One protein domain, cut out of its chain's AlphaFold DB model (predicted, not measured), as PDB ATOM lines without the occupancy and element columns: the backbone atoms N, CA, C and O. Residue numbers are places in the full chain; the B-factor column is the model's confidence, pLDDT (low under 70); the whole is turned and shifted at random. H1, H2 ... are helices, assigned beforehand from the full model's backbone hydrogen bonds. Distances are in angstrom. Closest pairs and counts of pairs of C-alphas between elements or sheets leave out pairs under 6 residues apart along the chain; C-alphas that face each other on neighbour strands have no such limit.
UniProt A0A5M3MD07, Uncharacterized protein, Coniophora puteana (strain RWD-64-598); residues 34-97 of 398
ATOM      1  N   LEU A  34     137.876 169.292 203.299       96.38
ATOM      2  CA  LEU A  34     137.761 170.407 202.354       96.38
ATOM      3  C   LEU A  34     139.078 170.668 201.612       96.38
ATOM      4  O   LEU A  34     139.055 170.840 200.396       96.38
ATOM      5  N   LYS A  35     140.229 170.624 202.296       97.38
ATOM      6  CA  LYS A  35     141.553 170.744 201.660       97.38
ATOM      7  C   LYS A  35     141.796 169.642 200.629       97.38
ATOM      8  O   LYS A  35     142.259 169.936 199.528       97.38
ATOM      9  N   LEU A  36     141.458 168.390 200.949       96.19
ATOM     10  CA  LEU A  36     141.554 167.271 200.004       96.19
ATOM     11  C   LEU A  36     140.623 167.462 198.801       96.19
ATOM     12  O   LEU A  36     141.035 167.228 197.664       96.19
ATOM     13  N   ASN A  37     139.399 167.939 199.030       97.06
ATOM     14  CA  ASN A  37     138.457 168.249 197.956       97.06
ATOM     15  C   ASN A  37     138.980 169.360 197.040       97.06
ATOM     16  O   ASN A  37     138.938 169.201 195.822       97.06
ATOM     17  N   ILE A  38     139.536 170.436 197.606       97.19
ATOM     18  CA  ILE A  38     140.162 171.520 196.839       97.19
ATOM     19  C   ILE A  38     141.320 170.971 196.001       97.19
ATOM     20  O   ILE A  38     141.341 171.191 194.796       97.19
ATOM     21  N   LEU A  39     142.230 170.183 196.586       96.81
ATOM     22  CA  LEU A  39     143.349 169.582 195.849       96.81
ATOM     23  C   LEU A  39     142.879 168.683 194.695       96.81
ATOM     24  O   LEU A  39     143.443 168.728 193.600       96.81
ATOM     25  N   ASN A  40     141.835 167.883 194.915       96.44
ATOM     26  CA  ASN A  40     141.255 167.035 193.875       96.44
ATOM     27  C   ASN A  40     140.594 167.860 192.762       96.44
ATOM     28  O   ASN A  40     140.761 167.530 191.587       96.44
ATOM     29  N   LEU A  41     139.889 168.941 193.107       96.38
ATOM     30  CA  LEU A  41     139.318 169.874 192.135       96.38
ATOM     31  C   LEU A  41     140.408 170.593 191.340       96.38
ATOM     32  O   LEU A  41     140.304 170.650 190.121       96.38
ATOM     33  N   THR A  42     141.484 171.057 191.980       96.75
ATOM     34  CA  THR A  42     142.624 171.683 191.297       96.75
ATOM     35  C   THR A  42     143.296 170.712 190.328       96.75
ATOM     36  O   THR A  42     143.589 171.088 189.196       96.75
ATOM     37  N   ARG A  43     143.487 169.442 190.716       96.19
ATOM     38  CA  ARG A  43     144.011 168.406 189.806       96.19
ATOM     39  C   ARG A  43     143.075 168.167 188.624       96.19
ATOM     40  O   ARG A  43     143.538 168.153 187.487       96.19
ATOM     41  N   ARG A  44     141.767 168.022 188.873       95.50
ATOM     42  CA  ARG A  44     140.759 167.867 187.811       95.50
ATOM     43  C   ARG A  44     140.761 169.069 186.866       95.50
ATOM     44  O   ARG A  44     140.833 168.864 185.658       95.50
ATOM     45  N   LEU A  45     140.788 170.288 187.403       95.94
ATOM     46  CA  LEU A  45     140.851 171.531 186.635       95.94
ATOM     47  C   LEU A  45     142.113 171.592 185.765       95.94
ATOM     48  O   LEU A  45     142.024 171.878 184.574       95.94
ATOM     49  N   GLY A  46     143.275 171.242 186.325       95.31
ATOM     50  CA  GLY A  46     144.527 171.151 185.572       95.31
ATOM     51  C   GLY A  46     144.451 170.131 184.429       95.31
ATOM     52  O   GLY A  46     144.864 170.418 183.306       95.31
ATOM     53  N   THR A  47     143.846 168.961 184.663       94.12
ATOM     54  CA  THR A  47     143.640 167.964 183.596       94.12
ATOM     55  C   THR A  47     142.636 168.408 182.530       94.12
ATOM     56  O   THR A  47     142.786 168.043 181.368       94.12
ATOM     57  N   THR A  48     141.617 169.198 182.876       93.12
ATOM     58  CA  THR A  48     140.673 169.739 181.885       93.12
ATOM     59  C   THR A  48     141.278 170.878 181.074       93.12
ATOM     60  O   THR A  48     141.062 170.913 179.868       93.12
ATOM     61  N   LEU A  49     142.075 171.755 181.694       94.75
ATOM     62  CA  LEU A  49     142.775 172.836 180.991       94.75
ATOM     63  C   LEU A  49     143.782 172.275 179.986       94.75
ATOM     64  O   LEU A  49     143.721 172.614 178.814       94.75
ATOM     65  N   THR A  50     144.603 171.304 180.393       93.12
ATOM     66  CA  THR A  50     145.548 170.641 179.470       93.12
ATOM     67  C   THR A  50     144.856 169.928 178.301       93.12
ATOM     68  O   THR A  50     145.399 169.880 177.199       93.12
ATOM     69  N   ARG A  51     143.645 169.386 178.503       91.38
ATOM     70  CA  ARG A  51     142.827 168.828 177.411       91.38
ATOM     71  C   ARG A  51     142.275 169.910 176.484       91.38
ATOM     72  O   ARG A  51     142.232 169.682 175.279       91.38
ATOM     73  N   LEU A  52     141.857 171.049 177.035       93.56
ATOM     74  CA  LEU A  52     141.382 172.194 176.260       93.56
ATOM     75  C   LEU A  52     142.512 172.781 175.406       93.56
ATOM     76  O   LEU A  52     142.308 173.013 174.221       93.56
ATOM     77  N   ASP A  53     143.710 172.927 175.973       92.81
ATOM     78  CA  ASP A  53     144.895 173.396 175.250       92.81
ATOM     79  C   ASP A  53     145.260 172.450 174.101       92.81
ATOM     80  O   ASP A  53     145.510 172.898 172.986       92.81
ATOM     81  N   ALA A  54     145.214 171.131 174.334       90.31
ATOM     82  CA  ALA A  54     145.422 170.147 173.275       90.31
ATOM     83  C   ALA A  54     144.344 170.244 172.182       90.31
ATOM     84  O   ALA A  54     144.657 170.170 171.000       90.31
ATOM     85  N   PHE A  55     143.075 170.438 172.548       93.31
ATOM     86  CA  PHE A  55     142.008 170.623 171.564       93.31
ATOM     87  C   PHE A  55     142.208 171.899 170.732       93.31
ATOM     88  O   PHE A  55     142.081 171.853 169.512       93.31
ATOM     89  N   ASN A  56     142.591 173.009 171.366       91.69
ATOM     90  CA  ASN A  56     142.903 174.255 170.667       91.69
ATOM     91  C   ASN A  56     144.093 174.081 169.714       91.69
ATOM     92  O   ASN A  56     144.007 174.495 168.563       91.69
ATOM     93  N   ALA A  57     145.167 173.418 170.152       88.38
ATOM     94  CA  ALA A  57     146.320 173.115 169.303       88.38
ATOM     95  C   ALA A  57     145.938 172.243 168.096       88.38
ATOM     96  O   ALA A  57     146.390 172.504 166.985       88.38
ATOM     97  N   LEU A  58     145.057 171.253 168.289       90.62
ATOM     98  CA  LEU A  58     144.511 170.468 167.185       90.62
ATOM     99  C   LEU A  58     143.747 171.363 166.200       90.62
ATOM    100  O   LEU A  58     144.019 171.300 165.010       90.62
ATOM    101  N   VAL A  59     142.820 172.202 166.672       91.50
ATOM    102  CA  VAL A  59     142.040 173.102 165.802       91.50
ATOM    103  C   VAL A  59     142.946 174.052 165.016       91.50
ATOM    104  O   VAL A  59     142.720 174.238 163.824       91.50
ATOM    105  N   MET A  60     143.987 174.599 165.648       88.88
ATOM    106  CA  MET A  60     144.975 175.449 164.975       88.88
ATOM    107  C   MET A  60     145.732 174.683 163.885       88.88
ATOM    108  O   MET A  60     145.776 175.139 162.747       88.88
ATOM    109  N   ALA A  61     146.228 173.478 164.185       85.12
ATOM    110  CA  ALA A  61     146.906 172.641 163.195       85.12
ATOM    111  C   ALA A  61     145.996 172.284 162.003       85.12
ATOM    112  O   ALA A  61     146.461 172.237 160.870       85.12
ATOM    113  N   LEU A  62     144.694 172.068 162.238       88.62
ATOM    114  CA  LEU A  62     143.712 171.826 161.172       88.62
ATOM    115  C   LEU A  62     143.424 173.071 160.317       88.62
ATOM    116  O   LEU A  62     142.980 172.925 159.181       88.62
ATOM    117  N   ALA A  63     143.599 174.274 160.870       89.00
ATOM    118  CA  ALA A  63     143.308 175.532 160.187       89.00
ATOM    119  C   ALA A  63     144.500 176.062 159.375       89.00
ATOM    120  O   ALA A  63     144.294 176.701 158.345       89.00
ATOM    121  N   GLU A  64     145.727 175.825 159.844       89.31
ATOM    122  CA  GLU A  64     146.946 176.392 159.255       89.31
ATOM    123  C   GLU A  64     147.601 175.479 158.211       89.31
ATOM    124  O   GLU A  64     148.161 175.976 157.233       89.31
ATOM    125  N   GLU A  65     147.522 174.156 158.384       86.38
ATOM    126  CA  GLU A  65     148.301 173.204 157.589       86.38
ATOM    127  C   GLU A  65     147.435 172.442 156.575       86.38
ATOM    128  O   GLU A  65     146.469 171.759 156.927       86.38
ATOM    129  N   ASP A  66     147.828 172.481 155.299       84.31
ATOM    130  CA  ASP A  66     147.257 171.614 154.261       84.31
ATOM    131  C   ASP A  66     147.897 170.221 154.349       84.31
ATOM    132  O   ASP A  66     148.865 169.892 153.657       84.31
ATOM    133  N   VAL A  67     147.394 169.411 155.281       85.06
ATOM    134  CA  VAL A  67     147.885 168.051 155.516       85.06
ATOM    135  C   VAL A  67     147.201 167.090 154.546       85.06
ATOM    136  O   VAL A  67     145.993 166.843 154.671       85.06
ATOM    137  N   PRO A  68     147.945 166.446 153.623       81.75
ATOM    138  CA  PRO A  68     147.352 165.487 152.710       81.75
ATOM    139  C   PRO A  68     146.650 164.371 153.485       81.75
ATOM    140  O   PRO A  68     147.257 163.684 154.309       81.75
ATOM    141  N   ARG A  69     145.365 164.160 153.174       85.19
ATOM    142  CA  ARG A  69     144.542 163.070 153.728       85.19
ATOM    143  C   ARG A  69     144.360 163.128 155.247       85.19
ATOM    144  O   ARG A  69     144.231 162.099 155.917       85.19
ATOM    145  N   LEU A  70     144.288 164.341 155.786       89.56
ATOM    146  CA  LEU A  70     144.010 164.617 157.193       89.56
ATOM    147  C   LEU A  70     142.818 163.821 157.748       89.56
ATOM    148  O   LEU A  70     142.913 163.220 158.816       89.56
ATOM    149  N   GLN A  71     141.725 163.735 156.984       87.12
ATOM    150  CA  GLN A  71     140.533 162.972 157.371       87.12
ATOM    151  C   GLN A  71     140.847 161.498 157.662       87.12
ATOM    152  O   GLN A  71     140.371 160.943 158.650       87.12
ATOM    153  N   GLN A  72     141.690 160.861 156.846       89.06
ATOM    154  CA  GLN A  72     142.053 159.451 157.008       89.06
ATOM    155  C   GLN A  72     143.029 159.240 158.163       89.06
ATOM    156  O   GLN A  72     142.922 158.240 158.875       89.06
ATOM    157  N   LEU A  73     143.949 160.183 158.385       92.38
ATOM    158  CA  LEU A  73     144.821 160.184 159.559       92.38
ATOM    159  C   LEU A  73     143.982 160.221 160.841       92.38
ATOM    160  O   LEU A  73     144.159 159.363 161.708       92.38
ATOM    161  N   ILE A  74     143.026 161.153 160.920       92.38
ATOM    162  CA  ILE A  74     142.121 161.296 162.067       92.38
ATOM    163  C   ILE A  74     141.252 160.045 162.218       92.38
ATOM    164  O   ILE A  74     141.197 159.477 163.304       92.38
ATOM    165  N   ALA A  75     140.627 159.561 161.142       89.81
ATOM    166  CA  ALA A  75     139.780 158.369 161.186       89.81
ATOM    167  C   ALA A  75     140.545 157.125 161.667       89.81
ATOM    168  O   ALA A  75     140.027 156.340 162.463       89.81
ATOM    169  N   THR A  76     141.792 156.959 161.220       91.62
ATOM    170  CA  THR A  76     142.666 155.862 161.658       91.62
ATOM    171  C   THR A  76     143.020 156.009 163.133       91.62
ATOM    172  O   THR A  76     142.916 155.046 163.888       91.62
ATOM    173  N   ALA A  77     143.374 157.218 163.572       93.44
ATOM    174  CA  ALA A  77     143.729 157.469 164.962       93.44
ATOM    175  C   ALA A  77     142.541 157.275 165.923       93.44
ATOM    176  O   ALA A  77     142.672 156.621 166.956       93.44
ATOM    177  N   VAL A  78     141.349 157.736 165.535       93.50
ATOM    178  CA  VAL A  78     140.099 157.501 166.276       93.50
ATOM    179  C   VAL A  78     139.797 156.005 166.375       93.50
ATOM    180  O   VAL A  78     139.459 155.524 167.454       93.50
ATOM    181  N   ARG A  79     139.978 155.239 165.289       91.81
ATOM    182  CA  ARG A  79     139.784 153.777 165.291       91.81
ATOM    183  C   ARG A  79     140.740 153.055 166.247       91.81
ATOM    184  O   ARG A  79     140.360 152.041 166.823       91.81
ATOM    185  N   HIS A  80     141.955 153.570 166.421       94.56
ATOM    186  CA  HIS A  80     142.930 153.037 167.375       94.56
ATOM    187  C   HIS A  80     142.706 153.506 168.821       94.56
ATOM    188  O   HIS A  80     143.383 153.012 169.719       94.56
ATOM    189  N   GLY A  81     141.754 154.415 169.066       94.88
ATOM    190  CA  GLY A  81     141.545 155.007 170.388       94.88
ATOM    191  C   GLY A  81     142.682 155.943 170.807       94.88
ATOM    192  O   GLY A  81     142.954 156.086 171.999       94.88
ATOM    193  N   ASP A  82     143.369 156.554 169.838       95.88
ATOM    194  CA  ASP A  82     144.490 157.449 170.103       95.88
ATOM    195  C   ASP A  82     144.033 158.716 170.842       95.88
ATOM    196  O   ASP A  82     142.972 159.287 170.579       95.88
ATOM    197  N   SER A  83     144.865 159.191 171.772       94.56
ATOM    198  CA  SER A  83     144.609 160.450 172.476       94.56
ATOM    199  C   SER A  83     144.740 161.656 171.535       94.56
ATOM    200  O   SER A  83     145.510 161.612 170.578       94.56
ATOM    201  N   VAL A  84     144.077 162.776 171.850       93.69
ATOM    202  CA  VAL A  84     144.193 164.039 171.080       93.69
ATOM    203  C   VAL A  84     145.656 164.450 170.880       93.69
ATOM    204  O   VAL A  84     146.047 164.839 169.787       93.69
ATOM    205  N   ARG A  85     146.494 164.282 171.908       92.81
ATOM    206  CA  ARG A  85     147.926 164.589 171.827       92.81
ATOM    207  C   ARG A  85     148.663 163.684 170.834       92.81
ATOM    208  O   ARG A  85     149.506 164.157 170.088       92.81
ATOM    209  N   THR A  86     148.318 162.399 170.791       95.62
ATOM    210  CA  THR A  86     148.862 161.454 169.805       95.62
ATOM    211  C   THR A  86     148.443 161.832 168.382       95.62
ATOM    212  O   THR A  86     149.246 161.710 167.461       95.62
ATOM    213  N   ILE A  87     147.207 162.311 168.200       94.44
ATOM    214  CA  ILE A  87     146.706 162.787 166.902       94.44
ATOM    215  C   ILE A  87     147.512 164.003 166.434       94.44
ATOM    216  O   ILE A  87     147.966 164.006 165.294       94.44
ATOM    217  N   ILE A  88     147.746 164.983 167.314       93.62
ATOM    218  CA  ILE A  88     148.563 166.172 167.011       93.62
ATOM    219  C   ILE A  88     149.978 165.764 166.610       93.62
ATOM    220  O   ILE A  88     150.434 166.156 165.544       93.62
ATOM    221  N   ASN A  89     150.631 164.894 167.387       94.75
ATOM    222  CA  ASN A  89     151.976 164.421 167.051       94.75
ATOM    223  C   ASN A  89     152.016 163.743 165.669       94.75
ATOM    224  O   ASN A  89     152.946 163.963 164.903       94.75
ATOM    225  N   ARG A  90     150.998 162.948 165.305       94.06
ATOM    226  CA  ARG A  90     150.923 162.342 163.964       94.06
ATOM    227  C   ARG A  90     150.685 163.366 162.857       94.06
ATOM    228  O   ARG A  90     151.152 163.155 161.740       94.06
ATOM    229  N   ILE A  91     149.944 164.438 163.139       93.25
ATOM    230  CA  ILE A  91     149.769 165.559 162.210       93.25
ATOM    231  C   ILE A  91     151.113 166.267 162.006       93.25
ATOM    232  O   ILE A  91     151.520 166.448 160.864       93.25
ATOM    233  N   GLU A  92     151.850 166.567 163.076       92.44
ATOM    234  CA  GLU A  92     153.196 167.156 163.002       92.44
ATOM    235  C   GLU A  92     154.181 166.250 162.237       92.44
ATOM    236  O   GLU A  92     154.919 166.711 161.359       92.44
ATOM    237  N   GLU A  93     154.161 164.939 162.494       93.12
ATOM    238  CA  GLU A  93     154.935 163.952 161.730       93.12
ATOM    239  C   GLU A  93     154.535 163.930 160.243       93.12
ATOM    240  O   GLU A  93     155.384 163.716 159.375       93.12
ATOM    241  N   ALA A  94     153.258 164.161 159.923       90.88
ATOM    242  CA  ALA A  94     152.778 164.234 158.546       90.88
ATOM    243  C   ALA A  94     153.211 165.528 157.839       90.88
ATOM    244  O   ALA A  94     153.678 165.469 156.698       90.88
ATOM    245  N   VAL A  95     153.137 166.674 158.521       89.56
ATOM    246  CA  VAL A  95     153.615 167.980 158.027       89.56
ATOM    247  C   VAL A  95     155.118 167.926 157.739       89.56
ATOM    248  O   VAL A  95     155.574 168.325 156.666       89.56
ATOM    249  N   THR A  96     155.892 167.320 158.643       90.94
ATOM    250  CA  THR A  96     157.340 167.096 158.471       90.94
ATOM    251  C   THR A  96     157.681 165.979 157.477       90.94
ATOM    252  O   THR A  96     158.857 165.728 157.207       90.94
ATOM    253  N   ARG A  97     156.670 165.327 156.881       86.62
ATOM    254  CA  ARG A  97     156.784 164.209 155.926       86.62
ATOM    255  C   ARG A  97     157.513 162.978 156.473       86.62
ATOM    256  O   ARG A  97     157.959 162.134 155.694       86.62
TER     257      ARG A  97
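What this domain is: This is residues 34 to 97 of the 398 residues of an uncharacterized protein of Coniophora puteana (strain RWD-64-598) (UniProt A0A5M3MD07). One long helix, H1, makes the longest axis: residues 34 to 50 stick out as a free arm, and the far end of H1 belongs to a small compact head. In the head a helical hairpin, H2 and H3, folds back from the end of H1, with H3 packed on residues 54 to 61 of H1. The printed part has 64 residues, with three named helices in the order H1, H2, H3 and no named strand; the class is all helix. The whole is loose, with a radius of gyration of the C-alphas of 15.3 A, and spans 51 by 24 by 15 A.

Where its parts are: Find C-alpha 34 at (137.761, 170.407, 202.354); from there H1, residues 34 to 64, runs 44.5 A to C-alpha 64 at (146.946, 176.392, 159.255). Next look at H2, residues 70 to 79, 14.2 A long. H3, residues 84 to 95, runs 16.6 A and ends with C-alpha 95 at (153.615, 167.980, 158.027).

How they stand to each other: Start at H1, which touches H3 with residues 54 to 61 alone; the closest C-alphas, of Leu 58 and Ile 88, are 5.9 A apart. The two run the same way at a shallow tilt of 25 degrees. H3 touches H2 with residues 87 to 91 alone, the closest C-alphas being those of Ala 77 and Ile 87, 6.4 A apart. This hairpin runs opposite ways at a tilt of 36 degrees, only just steep. H1 and H2 are only just apart, 8.2 A at their closest C-alphas. In H1, H2 and H3 every O i to N i+4 pair is within hydrogen-bond range.

The domain as a whole: Look from Leu 34 to Pro 68 for the two C-alphas farthest apart, 50.8 A. Without the free residues 34 to 50, the body spans 24 by 22 by 15 A. Both links, H1 to H2 and H2 to H3, are tight. The printed part has no cut, its mean pLDDT is 92.2, and no printed residue is under 70.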